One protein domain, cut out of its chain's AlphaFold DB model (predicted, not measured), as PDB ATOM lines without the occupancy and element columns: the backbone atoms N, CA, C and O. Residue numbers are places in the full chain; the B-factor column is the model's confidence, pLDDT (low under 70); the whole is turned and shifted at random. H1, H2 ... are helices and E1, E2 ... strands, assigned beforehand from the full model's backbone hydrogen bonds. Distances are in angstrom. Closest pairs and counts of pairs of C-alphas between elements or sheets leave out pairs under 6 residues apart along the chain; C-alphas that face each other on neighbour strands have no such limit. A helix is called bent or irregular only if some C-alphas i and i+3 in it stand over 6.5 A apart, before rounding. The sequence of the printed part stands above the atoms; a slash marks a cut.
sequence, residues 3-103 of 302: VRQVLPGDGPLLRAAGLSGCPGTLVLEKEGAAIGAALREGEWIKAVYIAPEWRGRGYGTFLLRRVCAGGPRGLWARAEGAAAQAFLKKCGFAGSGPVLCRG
ATOM      1  N   VAL A   3      42.799  -8.671  29.636       94.56
ATOM      2  CA  VAL A   3      42.961  -7.770  28.484       94.56
ATOM      3  C   VAL A   3      43.077  -6.353  29.020       94.56
ATOM      4  O   VAL A   3      42.179  -5.906  29.734       94.56
ATOM      5  N   ARG A   4      44.166  -5.667  28.681       94.62
ATOM      6  CA  ARG A   4      44.503  -4.332  29.187       94.62
ATOM      7  C   ARG A   4      44.994  -3.410  28.073       94.62
ATOM      8  O   ARG A   4      45.210  -3.850  26.947       94.62
ATOM      9  N   GLN A   5      45.165  -2.133  28.402       93.94
ATOM     10  CA  GLN A   5      45.861  -1.183  27.535       93.94
ATOM     11  C   GLN A   5      47.354  -1.527  27.434       93.94
ATOM     12  O   GLN A   5      47.906  -2.238  28.285       93.94
ATOM     13  N   VAL A   6      47.986  -1.020  26.375       94.25
ATOM     14  CA  VAL A   6      49.432  -1.126  26.150       94.25
ATOM     15  C   VAL A   6      50.210  -0.508  27.315       94.25
ATOM     16  O   VAL A   6      49.881   0.577  27.790       94.25
ATOM     17  N   LEU A   7      51.272  -1.193  27.731       93.25
ATOM     18  CA  LEU A   7      52.273  -0.731  28.687       93.25
ATOM     19  C   LEU A   7      53.645  -0.594  28.000       93.25
ATOM     20  O   LEU A   7      53.888  -1.251  26.984       93.25
ATOM     21  N   PRO A   8      54.584   0.197  28.564       88.00
ATOM     22  CA  PRO A   8      55.919   0.387  27.985       88.00
ATOM     23  C   PRO A   8      56.685  -0.916  27.684       88.00
ATOM     24  O   PRO A   8      57.446  -0.976  26.720       88.00
ATOM     25  N   GLY A   9      56.452  -1.977  28.465       89.31
ATOM     26  CA  GLY A   9      57.096  -3.285  28.288       89.31
ATOM     27  C   GLY A   9      56.600  -4.117  27.096       89.31
ATOM     28  O   GLY A   9      57.257  -5.084  26.724       89.31
ATOM     29  N   ASP A  10      55.485  -3.753  26.451       93.94
ATOM     30  CA  ASP A  10      54.866  -4.583  25.402       93.94
ATOM     31  C   ASP A  10      55.516  -4.409  24.013       93.94
ATOM     32  O   ASP A  10      55.124  -5.066  23.047       93.94
ATOM     33  N   GLY A  11      56.517  -3.531  23.887       92.31
ATOM     34  CA  GLY A  11      57.159  -3.172  22.616       92.31
ATOM     35  C   GLY A  11      57.548  -4.357  21.712       92.31
ATOM     36  O   GLY A  11      57.238  -4.308  20.519       92.31
ATOM     37  N   PRO A  12      58.184  -5.433  22.220       94.81
ATOM     38  CA  PRO A  12      58.510  -6.610  21.409       94.81
ATOM     39  C   PRO A  12      57.280  -7.289  20.790       94.81
ATOM     40  O   PRO A  12      57.277  -7.578  19.593       94.81
ATOM     41  N   LEU A  13      56.214  -7.477  21.574       95.94
ATOM     42  CA  LEU A  13      54.958  -8.063  21.106       95.94
ATOM     43  C   LEU A  13      54.297  -7.169  20.052       95.94
ATOM     44  O   LEU A  13      53.844  -7.658  19.018       95.94
ATOM     45  N   LEU A  14      54.259  -5.857  20.292       94.50
ATOM     46  CA  LEU A  14      53.636  -4.901  19.375       94.50
ATOM     47  C   LEU A  14      54.387  -4.781  18.051       94.50
ATOM     48  O   LEU A  14      53.754  -4.598  17.014       94.50
ATOM     49  N   ARG A  15      55.718  -4.914  18.049       95.06
ATOM     50  CA  ARG A  15      56.499  -5.009  16.805       95.06
ATOM     51  C   ARG A  15      56.157  -6.277  16.036       95.06
ATOM     52  O   ARG A  15      55.861  -6.193  14.851       95.06
ATOM     53  N   ALA A  16      56.117  -7.424  16.715       92.25
ATOM     54  CA  ALA A  16      55.764  -8.699  16.090       92.25
ATOM     55  C   ALA A  16      54.320  -8.725  15.549       92.25
ATOM     56  O   ALA A  16      54.043  -9.388  14.553       92.25
ATOM     57  N   ALA A  17      53.412  -7.987  16.189       90.56
ATOM     58  CA  ALA A  17      52.029  -7.829  15.754       90.56
ATOM     59  C   ALA A  17      51.833  -6.761  14.658       90.56
ATOM     60  O   ALA A  17      50.733  -6.664  14.119       90.56
ATOM     61  N   GLY A  18      52.848  -5.942  14.352       91.12
ATOM     62  CA  GLY A  18      52.710  -4.794  13.449       91.12
ATOM     63  C   GLY A  18      51.838  -3.659  14.008       91.12
ATOM     64  O   GLY A  18      51.242  -2.914  13.241       91.12
ATOM     65  N   LEU A  19      51.739  -3.536  15.339       92.44
ATOM     66  CA  LEU A  19      50.869  -2.582  16.052       92.44
ATOM     67  C   LEU A  19      51.652  -1.549  16.879       92.44
ATOM     68  O   LEU A  19      51.126  -0.949  17.818       92.44
ATOM     69  N   SER A  20      52.936  -1.359  16.570       91.38
ATOM     70  CA  SER A  20      53.774  -0.385  17.274       91.38
ATOM     71  C   SER A  20      53.263   1.033  17.036       91.38
ATOM     72  O   SER A  20      53.154   1.470  15.896       91.38
ATOM     73  N   GLY A  21      52.946   1.750  18.117       85.62
ATOM     74  CA  GLY A  21      52.432   3.119  18.044       85.62
ATOM     75  C   GLY A  21      50.962   3.240  17.627       85.62
ATOM     76  O   GLY A  21      50.494   4.358  17.454       85.62
ATOM     77  N   CYS A  22      50.219   2.133  17.487       85.62
ATOM     78  CA  CYS A  22      48.799   2.163  17.129       85.62
ATOM     79  C   CYS A  22      47.917   2.490  18.353       85.62
ATOM     80  O   CYS A  22      47.804   1.641  19.253       85.62
ATOM     81  N   PRO A  23      47.259   3.668  18.403       83.81
ATOM     82  CA  PRO A  23      46.395   4.049  19.517       83.81
ATOM     83  C   PRO A  23      45.222   3.077  19.685       83.81
ATOM     84  O   PRO A  23      44.648   2.610  18.704       83.81
ATOM     85  N   GLY A  24      44.840   2.787  20.930       87.69
ATOM     86  CA  GLY A  24      43.703   1.904  21.226       87.69
ATOM     87  C   GLY A  24      43.985   0.407  21.046       87.69
ATOM     88  O   GLY A  24      43.052  -0.400  21.071       87.69
ATOM     89  N   THR A  25      45.255   0.021  20.888       94.06
ATOM     90  CA  THR A  25      45.666  -1.385  20.909       94.06
ATOM     91  C   THR A  25      45.435  -1.977  22.301       94.06
ATOM     92  O   THR A  25      45.787  -1.382  23.318       94.06
ATOM     93  N   LEU A  26      44.856  -3.173  22.347       95.38
ATOM     94  CA  LEU A  26      44.650  -3.948  23.562       95.38
ATOM     95  C   LEU A  26      45.631  -5.113  23.608       95.38
ATOM     96  O   LEU A  26      45.845  -5.791  22.604       95.38
ATOM     97  N   VAL A  27      46.178  -5.375  24.788       97.19
ATOM     98  CA  VAL A  27      47.140  -6.446  25.047       97.19
ATOM     99  C   VAL A  27      46.490  -7.517  25.912       97.19
ATOM    100  O   VAL A  27      45.840  -7.224  26.916       97.19
ATOM    101  N   LEU A  28      46.661  -8.771  25.504       97.56
ATOM    102  CA  LEU A  28      46.336  -9.951  26.285       97.56
ATOM    103  C   LEU A  28      47.545 -10.346  27.125       97.56
ATOM    104  O   LEU A  28      48.596 -10.684  26.583       97.56
ATOM    105  N   GLU A  29      47.362 -10.376  28.437       96.50
ATOM    106  CA  GLU A  29      48.385 -10.782  29.390       96.50
ATOM    107  C   GLU A  29      48.007 -12.090  30.088       96.50
ATOM    108  O   GLU A  29      46.855 -12.307  30.501       96.50
ATOM    109  N   LYS A  30      48.999 -12.964  30.256       95.38
ATOM    110  CA  LYS A  30      48.899 -14.185  31.048       95.38
ATOM    111  C   LYS A  30      50.200 -14.400  31.816       95.38
ATOM    112  O   LYS A  30      51.266 -14.322  31.228       95.38
ATOM    113  N   GLU A  31      50.084 -14.668  33.119       91.25
ATOM    114  CA  GLU A  31      51.229 -14.975  34.002       91.25
ATOM    115  C   GLU A  31      52.323 -13.889  33.966       91.25
ATOM    116  O   GLU A  31      53.509 -14.180  33.979       91.25
ATOM    117  N   GLY A  32      51.915 -12.616  33.879       88.31
ATOM    118  CA  GLY A  32      52.832 -11.474  33.791       88.31
ATOM    119  C   GLY A  32      53.467 -11.259  32.411       88.31
ATOM    120  O   GLY A  32      54.150 -10.259  32.214       88.31
ATOM    121  N   ALA A  33      53.218 -12.142  31.438       92.44
ATOM    122  CA  ALA A  33      53.707 -12.014  30.070       92.44
ATOM    123  C   ALA A  33      52.630 -11.458  29.126       92.44
ATOM    124  O   ALA A  33      51.465 -11.865  29.167       92.44
ATOM    125  N   ALA A  34      53.028 -10.558  28.226       96.44
ATOM    126  CA  ALA A  34      52.195 -10.078  27.130       96.44
ATOM    127  C   ALA A  34      52.209 -11.107  25.985       96.44
ATOM    128  O   ALA A  34      53.224 -11.298  25.320       96.44
ATOM    129  N   ILE A  35      51.080 -11.782  25.759       97.25
ATOM    130  CA  ILE A  35      50.995 -12.970  24.885       97.25
ATOM    131  C   ILE A  35      50.185 -12.739  23.604       97.25
ATOM    132  O   ILE A  35      50.132 -13.598  22.722       97.25
ATOM    133  N   GLY A  36      49.513 -11.595  23.490       97.25
ATOM    134  CA  GLY A  36      48.686 -11.276  22.335       97.25
ATOM    135  C   GLY A  36      48.294  -9.811  22.274       97.25
ATOM    136  O   GLY A  36      48.279  -9.128  23.291       97.25
ATOM    137  N   ALA A  37      47.971  -9.330  21.082       97.44
ATOM    138  CA  ALA A  37      47.561  -7.954  20.855       97.44
ATOM    139  C   ALA A  37      46.402  -7.908  19.860       97.44
ATOM    140  O   ALA A  37      46.318  -8.730  18.947       97.44
ATOM    141  N   ALA A  38      45.489  -6.965  20.039       95.56
ATOM    142  CA  ALA A  38      44.397  -6.744  19.111       95.56
ATOM    143  C   ALA A  38      44.085  -5.260  18.987       95.56
ATOM    144  O   ALA A  38      44.126  -4.519  19.966       95.56
ATOM    145  N   LEU A  39      43.725  -4.848  17.777       92.25
ATOM    146  CA  LEU A  39      43.340  -3.478  17.479       92.25
ATOM    147  C   LEU A  39      41.950  -3.471  16.852       92.25
ATOM    148  O   LEU A  39      41.698  -4.160  15.857       92.25
ATOM    149  N   ARG A  40      41.064  -2.664  17.439       88.25
ATOM    150  CA  ARG A  40      39.760  -2.338  16.870       88.25
ATOM    151  C   ARG A  40      39.699  -0.854  16.557       88.25
ATOM    152  O   ARG A  40      39.861  -0.031  17.450       88.25
ATOM    153  N   GLU A  41      39.366  -0.539  15.317       81.00
ATOM    154  CA  GLU A  41      39.091   0.819  14.857       81.00
ATOM    155  C   GLU A  41      37.625   0.896  14.434       81.00
ATOM    156  O   GLU A  41      37.233   0.366  13.392       81.00
ATOM    157  N   GLY A  42      36.791   1.510  15.278       77.19
ATOM    158  CA  GLY A  42      35.345   1.561  15.064       77.19
ATOM    159  C   GLY A  42      34.744   0.159  14.952       77.19
ATOM    160  O   GLY A  42      34.754  -0.612  15.913       77.19
ATOM    161  N   GLU A  43      34.235  -0.164  13.767       76.44
ATOM    162  CA  GLU A  43      33.619  -1.457  13.471       76.44
ATOM    163  C   GLU A  43      34.613  -2.508  12.934       76.44
ATOM    164  O   GLU A  43      34.248  -3.663  12.723       76.44
ATOM    165  N   TRP A  44      35.879  -2.140  12.716       81.50
ATOM    166  CA  TRP A  44      36.891  -3.018  12.131       81.50
ATOM    167  C   TRP A  44      37.820  -3.618  13.178       81.50
ATOM    168  O   TRP A  44      38.468  -2.910  13.943       81.50
ATOM    169  N   ILE A  45      37.955  -4.937  13.140       89.19
ATOM    170  CA  ILE A  45      39.053  -5.679  13.744       89.19
ATOM    171  C   ILE A  45      40.234  -5.584  12.777       89.19
ATOM    172  O   ILE A  45      40.284  -6.279  11.760       89.19
ATOM    173  N   LYS A  46      41.161  -4.673  13.076       85.69
ATOM    174  CA  LYS A  46      42.338  -4.393  12.244       85.69
ATOM    175  C   LYS A  46      43.399  -5.469  12.396       85.69
ATOM    176  O   LYS A  46      44.045  -5.831  11.422       85.69
ATOM    177  N   ALA A  47      43.551  -5.982  13.611       89.81
ATOM    178  CA  ALA A  47      44.502  -7.034  13.906       89.81
ATOM    179  C   ALA A  47      44.057  -7.852  15.113       89.81
ATOM    180  O   ALA A  47      43.503  -7.319  16.077       89.81
ATOM    181  N   VAL A  48      44.361  -9.147  15.062       93.62
ATOM    182  CA  VAL A  48      44.393 -10.039  16.220       93.62
ATOM    183  C   VAL A  48      45.644 -10.884  16.078       93.62
ATOM    184  O   VAL A  48      45.782 -11.653  15.130       93.62
ATOM    185  N   TYR A  49      46.548 -10.742  17.032       94.69
ATOM    186  CA  TYR A  49      47.824 -11.425  17.059       94.69
ATOM    187  C   TYR A  49      47.970 -12.186  18.371       94.69
ATOM    188  O   TYR A  49      47.680 -11.658  19.442       94.69
ATOM    189  N   ILE A  50      48.448 -13.424  18.282       96.56
ATOM    190  CA  ILE A  50      48.877 -14.237  19.422       96.56
ATOM    191  C   ILE A  50      50.305 -14.689  19.133       96.56
ATOM    192  O   ILE A  50      50.578 -15.187  18.028       96.56
ATOM    193  N   ALA A  51      51.190 -14.518  20.115       94.81
ATOM    194  CA  ALA A  51      52.579 -14.949  20.029       94.81
ATOM    195  C   ALA A  51      52.652 -16.459  19.703       94.81
ATOM    196  O   ALA A  51      51.832 -17.223  20.230       94.81
ATOM    197  N   PRO A  52      53.537 -16.900  18.784       94.38
ATOM    198  CA  PRO A  52      53.532 -18.258  18.228       94.38
ATOM    199  C   PRO A  52      53.443 -19.385  19.263       94.38
ATOM    200  O   PRO A  52      52.627 -20.293  19.112       94.38
ATOM    201  N   GLU A  53      54.203 -19.285  20.346       94.44
ATOM    202  CA  GLU A  53      54.314 -20.255  21.437       94.44
ATOM    203  C   GLU A  53      53.042 -20.376  22.305       94.44
ATOM    204  O   GLU A  53      52.821 -21.380  22.995       94.44
ATOM    205  N   TRP A  54      52.146 -19.389  22.206       93.75
ATOM    206  CA  TRP A  54      50.851 -19.354  22.890       93.75
ATOM    207  C   TRP A  54      49.675 -19.756  21.978       93.75
ATOM    208  O   TRP A  54      48.531 -19.840  22.438       93.75
ATOM    209  N   ARG A  55      49.904 -20.029  20.686       92.81
ATOM    210  CA  ARG A  55      48.837 -20.409  19.738       92.81
ATOM    211  C   ARG A  55      48.249 -21.790  20.050       92.81
ATOM    212  O   ARG A  55      48.807 -22.585  20.796       92.81
ATOM    213  N   GLY A  56      47.056 -22.059  19.516       89.88
ATOM    214  CA  GLY A  56      46.351 -23.339  19.699       89.88
ATOM    215  C   GLY A  56      45.638 -23.519  21.047       89.88
ATOM    216  O   GLY A  56      44.889 -24.472  21.208       89.88
ATOM    217  N   ARG A  57      45.782 -22.580  21.993       92.50
ATOM    218  CA  ARG A  57      45.226 -22.689  23.361       92.50
ATOM    219  C   ARG A  57      43.956 -21.860  23.608       92.50
ATOM    220  O   ARG A  57      43.570 -21.623  24.745       92.50
ATOM    221  N   GLY A  58      43.321 -21.355  22.548       91.69
ATOM    222  CA  GLY A  58      42.066 -20.586  22.632       91.69
ATOM    223  C   GLY A  58      42.202 -19.095  22.984       91.69
ATOM    224  O   GLY A  58      41.204 -18.375  22.946       91.69
ATOM    225  N   TYR A  59      43.413 -18.592  23.241       95.62
ATOM    226  CA  TYR A  59      43.640 -17.185  23.605       95.62
ATOM    227  C   TYR A  59      43.193 -16.180  22.541       95.62
ATOM    228  O   TYR A  59      42.640 -15.140  22.884       95.62
ATOM    229  N   GLY A  60      43.352 -16.507  21.255       93.75
ATOM    230  CA  GLY A  60      42.866 -15.658  20.162       93.75
ATOM    231  C   GLY A  60      41.351 -15.463  20.218       93.75
ATOM    232  O   GLY A  60      40.863 -14.343  20.111       93.75
ATOM    233  N   THR A  61      40.597 -16.540  20.458       93.50
ATOM    234  CA  THR A  61      39.133 -16.475  20.577       93.50
ATOM    235  C   THR A  61      38.723 -15.660  21.798       93.50
ATOM    236  O   THR A  61      37.792 -14.860  21.710       93.50
ATOM    237  N   PHE A  62      39.418 -15.832  22.924       93.94
ATOM    238  CA  PHE A  62      39.182 -15.039  24.130       93.94
ATOM    239  C   PHE A  62      39.423 -13.543  23.885       93.94
ATOM    240  O   PHE A  62      38.538 -12.728  24.151       93.94
ATOM    241  N   LEU A  63      40.581 -13.193  23.316       94.62
ATOM    242  CA  LEU A  63      40.947 -11.814  23.005       94.62
ATOM    243  C   LEU A  63      39.944 -11.182  22.039       94.62
ATOM    244  O   LEU A  63      39.393 -10.124  22.336       94.62
ATOM    245  N   LEU A  64      39.624 -11.862  20.935       92.06
ATOM    246  CA  LEU A  64      38.667 -11.361  19.952       92.06
ATOM    247  C   LEU A  64      37.273 -11.166  20.564       92.06
ATOM    248  O   LEU A  64      36.656 -10.130  20.348       92.06
ATOM    249  N   ARG A  65      36.783 -12.094  21.398       89.50
ATOM    250  CA  ARG A  65      35.500 -11.912  22.104       89.50
ATOM    251  C   ARG A  65      35.500 -10.671  22.990       89.50
ATOM    252  O   ARG A  65      34.488  -9.975  23.026       89.50
ATOM    253  N   ARG A  66      36.611 -10.383  23.673       89.88
ATOM    254  CA  ARG A  66      36.729  -9.202  24.532       89.88
ATOM    255  C   ARG A  66      36.769  -7.909  23.722       89.88
ATOM    256  O   ARG A  66      36.097  -6.958  24.095       89.88
ATOM    257  N   VAL A  67      37.474  -7.908  22.594       87.62
ATOM    258  CA  VAL A  67      37.539  -6.776  21.654       87.62
ATOM    259  C   VAL A  67      36.180  -6.522  20.985       87.62
ATOM    260  O   VAL A  67      35.805  -5.378  20.730       87.62
ATOM    261  N   CYS A  68      35.405  -7.579  20.731       83.44
ATOM    262  CA  CYS A  68      34.041  -7.472  20.215       83.44
ATOM    263  C   CYS A  68      33.016  -7.025  21.276       83.44
ATOM    264  O   CYS A  68      31.916  -6.615  20.910       83.44
ATOM    265  N   ALA A  69      33.323  -7.124  22.574       78.69
ATOM    266  CA  ALA A  69      32.380  -6.776  23.634       78.69
ATOM    267  C   ALA A  69      32.154  -5.252  23.696       78.69
ATOM    268  O   ALA A  69      33.101  -4.471  23.613       78.69
ATOM    269  N   GLY A  70      30.892  -4.826  23.820       63.19
ATOM    270  CA  GLY A  70      30.520  -3.405  23.896       63.19
ATOM    271  C   GLY A  70      30.730  -2.604  22.601       63.19
ATOM    272  O   GLY A  70      30.764  -1.379  22.648       63.19
ATOM    273  N   GLY A  71      30.930  -3.274  21.459       59.53
ATOM    274  CA  GLY A  71      31.014  -2.647  20.135       59.53
ATOM    275  C   GLY A  71      29.663  -2.554  19.409       59.53
ATOM    276  O   GLY A  71      28.666  -3.101  19.887       59.53
ATOM    277  N   PRO A  72      29.617  -1.879  18.247       55.31
ATOM    278  CA  PRO A  72      28.447  -1.864  17.371       55.31
ATOM    279  C   PRO A  72      28.029  -3.284  16.969       55.31
ATOM    280  O   PRO A  72      28.840  -4.212  16.959       55.31
ATOM    281  N   ARG A  73      26.737  -3.466  16.656       59.72
ATOM    282  CA  ARG A  73      26.168  -4.793  16.355       59.72
ATOM    283  C   ARG A  73      26.850  -5.467  15.158       59.72
ATOM    284  O   ARG A  73      26.894  -6.688  15.139       59.72
ATOM    285  N   GLY A  74      27.396  -4.702  14.211       71.06
ATOM    286  CA  GLY A  74      28.207  -5.200  13.100       71.06
ATOM    287  C   GLY A  74      29.699  -5.001  13.361       71.06
ATOM    288  O   GLY A  74      30.123  -3.903  13.708       71.06
ATOM    289  N   LEU A  75      30.494  -6.055  13.183       78.62
ATOM    290  CA  LEU A  75      31.956  -5.987  13.200       78.62
ATOM    291  C   LEU A  75      32.524  -6.642  11.949       78.62
ATOM    292  O   LEU A  75      31.996  -7.659  11.512       78.62
ATOM    293  N   TRP A  76      33.625  -6.112  11.426       75.75
ATOM    294  CA  TRP A  76      34.302  -6.606  10.228       75.75
ATOM    295  C   TRP A  76      35.750  -6.956  10.531       75.75
ATOM    296  O   TRP A  76      36.396  -6.300  11.339       75.75
ATOM    297  N   ALA A  77      36.279  -7.979   9.880       82.69
ATOM    298  CA  ALA A  77      37.660  -8.403  10.046       82.69
ATOM    299  C   ALA A  77      38.220  -8.862   8.702       82.69
ATOM    300  O   ALA A  77      37.527  -9.555   7.951       82.69
ATOM    301  N   ARG A  78      39.471  -8.491   8.404       80.44
ATOM    302  CA  ARG A  78      40.189  -9.037   7.249       80.44
ATOM    303  C   ARG A  78      40.944 -10.302   7.666       80.44
ATOM    304  O   ARG A  78      41.618 -10.298   8.690       80.44
ATOM    305  N   ALA A  79      40.836 -11.369   6.887       80.81
ATOM    306  CA  ALA A  79      41.581 -12.607   7.056       80.81
ATOM    307  C   ALA A  79      42.333 -12.973   5.780       80.81
ATOM    308  O   ALA A  79      41.743 -13.341   4.763       80.81
ATOM    309  N   GLU A  80      43.654 -12.934   5.874       76.25
ATOM    310  CA  GLU A  80      44.552 -13.382   4.821       76.25
ATOM    311  C   GLU A  80      44.828 -14.881   5.020       76.25
ATOM    312  O   GLU A  80      45.395 -15.308   6.026       76.25
ATOM    313  N   GLY A  81      44.342 -15.699   4.083       78.81
ATOM    314  CA  GLY A  81      44.516 -17.153   4.091       78.81
ATOM    315  C   GLY A  81      43.465 -17.953   4.874       78.81
ATOM    316  O   GLY A  81      42.694 -17.442   5.691       78.81
ATOM    317  N   ALA A  82      43.447 -19.264   4.616       79.94
ATOM    318  CA  ALA A  82      42.430 -20.184   5.126       79.94
ATOM    319  C   ALA A  82      42.413 -20.284   6.663       79.94
ATOM    320  O   ALA A  82      41.344 -20.357   7.267       79.94
ATOM    321  N   ALA A  83      43.582 -20.232   7.312       84.56
ATOM    322  CA  ALA A  83      43.688 -20.331   8.769       84.56
ATOM    323  C   ALA A  83      43.058 -19.123   9.487       84.56
ATOM    324  O   ALA A  83      42.309 -19.294  10.451       84.56
ATOM    325  N   ALA A  84      43.308 -17.905   8.993       83.69
ATOM    326  CA  ALA A  84      42.712 -16.688   9.537       83.69
ATOM    327  C   ALA A  84      41.189 -16.676   9.331       83.69
ATOM    328  O   ALA A  84      40.437 -16.329  10.245       83.69
ATOM    329  N   GLN A  85      40.723 -17.133   8.163       78.81
ATOM    330  CA  GLN A  85      39.292 -17.247   7.876       78.81
ATOM    331  C   GLN A  85      38.612 -18.271   8.793       78.81
ATOM    332  O   GLN A  85      37.578 -17.968   9.386       78.81
ATOM    333  N   ALA A  86      39.203 -19.456   8.967       87.12
ATOM    334  CA  ALA A  86      38.683 -20.487   9.864       87.12
ATOM    335  C   ALA A  86      38.610 -19.997  11.320       87.12
ATOM    336  O   ALA A  86      37.614 -20.227  12.013       87.12
ATOM    337  N   PHE A  87      39.630 -19.263  11.776       91.19
ATOM    338  CA  PHE A  87      39.652 -18.655  13.105       91.19
ATOM    339  C   PHE A  87      38.506 -17.652  13.311       91.19
ATOM    340  O   PHE A  87      37.787 -17.736  14.311       91.19
ATOM    341  N   LEU A  88      38.304 -16.726  12.371       88.31
ATOM    342  CA  LEU A  88      37.230 -15.734  12.451       88.31
ATOM    343  C   LEU A  88      35.844 -16.387  12.370       88.31
ATOM    344  O   LEU A  88      34.968 -16.037  13.165       88.31
ATOM    345  N   LYS A  89      35.670 -17.397  11.507       85.19
ATOM    346  CA  LYS A  89      34.433 -18.192  11.419       85.19
ATOM    347  C   LYS A  89      34.083 -18.867  12.738       85.19
ATOM    348  O   LYS A  89      32.970 -18.714  13.241       85.19
ATOM    349  N   LYS A  90      35.067 -19.492  13.391       88.69
ATOM    350  CA  LYS A  90      34.911 -20.041  14.749       88.69
ATOM    351  C   LYS A  90      34.504 -18.980  15.782       88.69
ATOM    352  O   LYS A  90      33.877 -19.300  16.791       88.69
ATOM    353  N   CYS A  91      34.844 -17.714  15.549       88.19
ATOM    354  CA  CYS A  91      34.489 -16.593  16.419       88.19
ATOM    355  C   CYS A  91      33.135 -15.943  16.078       88.19
ATOM    356  O   CYS A  91      32.809 -14.895  16.640       88.19
ATOM    357  N   GLY A  92      32.336 -16.569  15.208       81.38
ATOM    358  CA  GLY A  92      31.004 -16.102  14.824       81.38
ATOM    359  C   GLY A  92      31.015 -15.018  13.750       81.38
ATOM    360  O   GLY A  92      30.026 -14.303  13.616       81.38
ATOM    361  N   PHE A  93      32.129 -14.858  13.029       82.81
ATOM    362  CA  PHE A  93      32.139 -14.082  11.798       82.81
ATOM    363  C   PHE A  93      31.658 -14.964  10.637       82.81
ATOM    364  O   PHE A  93      32.060 -16.115  10.518       82.81
ATOM    365  N   ALA A  94      30.813 -14.433   9.774       71.06
ATOM    366  CA  ALA A  94      30.322 -15.067   8.565       71.06
ATOM    367  C   ALA A  94      30.856 -14.330   7.330       71.06
ATOM    368  O   ALA A  94      31.395 -13.224   7.429       71.06
ATOM    369  N   GLY A  95      30.740 -14.966   6.169       58.12
ATOM    370  CA  GLY A  95      31.211 -14.440   4.892       58.12
ATOM    371  C   GLY A  95      32.254 -15.321   4.213       58.12
ATOM    372  O   GLY A  95      32.615 -16.417   4.668       58.12
ATOM    373  N   SER A  96      32.735 -14.819   3.087       53.69
ATOM    374  CA  SER A  96      33.607 -15.523   2.163       53.69
ATOM    375  C   SER A  96      34.638 -14.558   1.562       53.69
ATOM    376  O   SER A  96      34.416 -13.349   1.492       53.69
ATOM    377  N   GLY A  97      35.817 -15.079   1.210       58.22
ATOM    378  CA  GLY A  97      36.960 -14.248   0.830       58.22
ATOM    379  C   GLY A  97      37.681 -13.619   2.035       58.22
ATOM    380  O   GLY A  97      37.540 -14.085   3.169       58.22
ATOM    381  N   PRO A  98      38.505 -12.578   1.813       65.44
ATOM    382  CA  PRO A  98      39.388 -12.052   2.842       65.44
ATOM    383  C   PRO A  98      38.683 -11.143   3.847       65.44
ATOM    384  O   PRO A  98      39.359 -10.624   4.717       65.44
ATOM    385  N   VAL A  99      37.374 -10.893   3.752       68.31
ATOM    386  CA  VAL A  99      36.637 -10.028   4.688       68.31
ATOM    387  C   VAL A  99      35.444 -10.792   5.246       68.31
ATOM    388  O   VAL A  99      34.633 -11.318   4.492       68.31
ATOM    389  N   LEU A 100      35.329 -10.826   6.571       71.12
ATOM    390  CA  LEU A 100      34.267 -11.519   7.298       71.12
ATOM    391  C   LEU A 100      33.572 -10.546   8.254       71.12
ATOM    392  O   LEU A 100      34.201  -9.593   8.723       71.12
ATOM    393  N   CYS A 101      32.299 -10.782   8.577       68.00
ATOM    394  CA  CYS A 101      31.516  -9.911   9.455       68.00
ATOM    395  C   CYS A 101      30.763 -10.666  10.559       68.00
ATOM    396  O   CYS A 101      30.396 -11.821  10.398       68.00
ATOM    397  N   ARG A 102      30.511 -10.024  11.699       79.00
ATOM    398  CA  ARG A 102      29.799 -10.605  12.847       79.00
ATOM    399  C   ARG A 102      28.677  -9.683  13.308       79.00
ATOM    400  O   ARG A 102      28.899  -8.487  13.440       79.00
ATOM    401  N   GLY A 103      27.509 -10.262  13.605       63.62
ATOM    402  CA  GLY A 103      26.376  -9.586  14.257       63.62
ATOM    403  C   GLY A 103      25.512  -8.688  13.355       63.62
ATOM    404  O   GLY A 103      24.590  -8.026  13.835       63.62
TER     405      GLY A 103
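AT A GLANCE: This is residues 3 to 103 of the 302 residues of the protein "N-acetyltransferase domain-containing protein" of Oscillospiraceae bacterium (UniProt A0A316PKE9). A strongly twisted sheet of six strands curls round the helix H2, while H1 packs on the opposite face, over E3, and H3 covers E5 near the other edge of the sheet. The long hairpins of E2, E3 and E4 make the body of the sheet, with the short strand E1 at one edge and the short pair E5 and E6 at the other. The 101 printed residues include three named helices and six named strands, in the order E1 H1 E2 E3 E4 H2 E5 H3 E6; the sheet's order is E1 E2 E3 E4 E5 E6, mixed, and the class is mixed, helices and strands. The whole is compact, with a radius of gyration of the C-alphas of 12.9 A and spans of 37 by 26 by 20 A.

HOW THE PARTS SIT: E2, residues 25 to 30, E3, residues 33 to 41, and E4, residues 44 to 50, form a meander, each strand the antiparallel neighbour of the one before. In the hairpin E2 and E3, N 28 and O 36 are 2.8 A apart, within hydrogen-bond range; in the hairpin E3 and E4, N 37 and O 49 are 2.9 A apart. E1, residues 3 to 5, is an edge strand antiparallel to E2, with N 4 and O 27 at 2.9 A. E5, residues 75 to 78, is parallel to E4, with N 45 and O 76 at 2.7 A. E6, residues 99 to 102, is the other edge strand, antiparallel to E5, with N 77 and O 100 at 2.9 A. The sheet curls round H2, residues 59 to 68; the closest C-alphas of H2 and E4 are those of Gly 60 and Ile 50, 6.2 A. E4, H2 and E5 form a strand-helix-strand unit, two parallel neighbour strands with a helix between, and its crossover is right-handed. H1, residues 8 to 16, is on the opposite face from H2, at a height over the sheet of 8.7 A; it runs across the strands, at 73 degrees to E3 on the local plane. H3, residues 82 to 90, is over E5 at a height over the sheet of 9.2 A and runs along the strands, at 7 degrees on the local plane. H2 and H3 are close but not clearly touching, with the C-alphas of Thr 61 and Phe 87 7.8 A apart. The helices make three layers with the sheet, H2 and H3 on one face and H1 on the other. Every O i to N i+4 pair is within hydrogen-bond range in H2 and H3, but 3 of 5 in H1.

IN THESE COORDINATES: E1 begins at C-alpha 3 (42.961, -7.770, 28.484). E3 is the longest strand, 24.7 A, from C-alpha 33 (53.707, -12.014, 30.070) to C-alpha 41; E4 measures 18.0 A and E2 16.6 A. H1 measures 15.0 A and is irregular, with C-alphas 9 and 12 at 7.8 A; H2 measures 14.1 A and H3 12.2 A. E5 and E6 measure 10.6 A and 10.7 A, and E6 ends at C-alpha 102 (29.799, -10.605, 12.847).

THE WHOLE: The two C-alphas farthest apart are those of Pro 8 and Ser 96, 37.7 A. The printed part has no cut, and no link is long. The mean pLDDT of the printed part is 85.8; residues 70 to 73, 95 to 99, 101 and 103 are under 70.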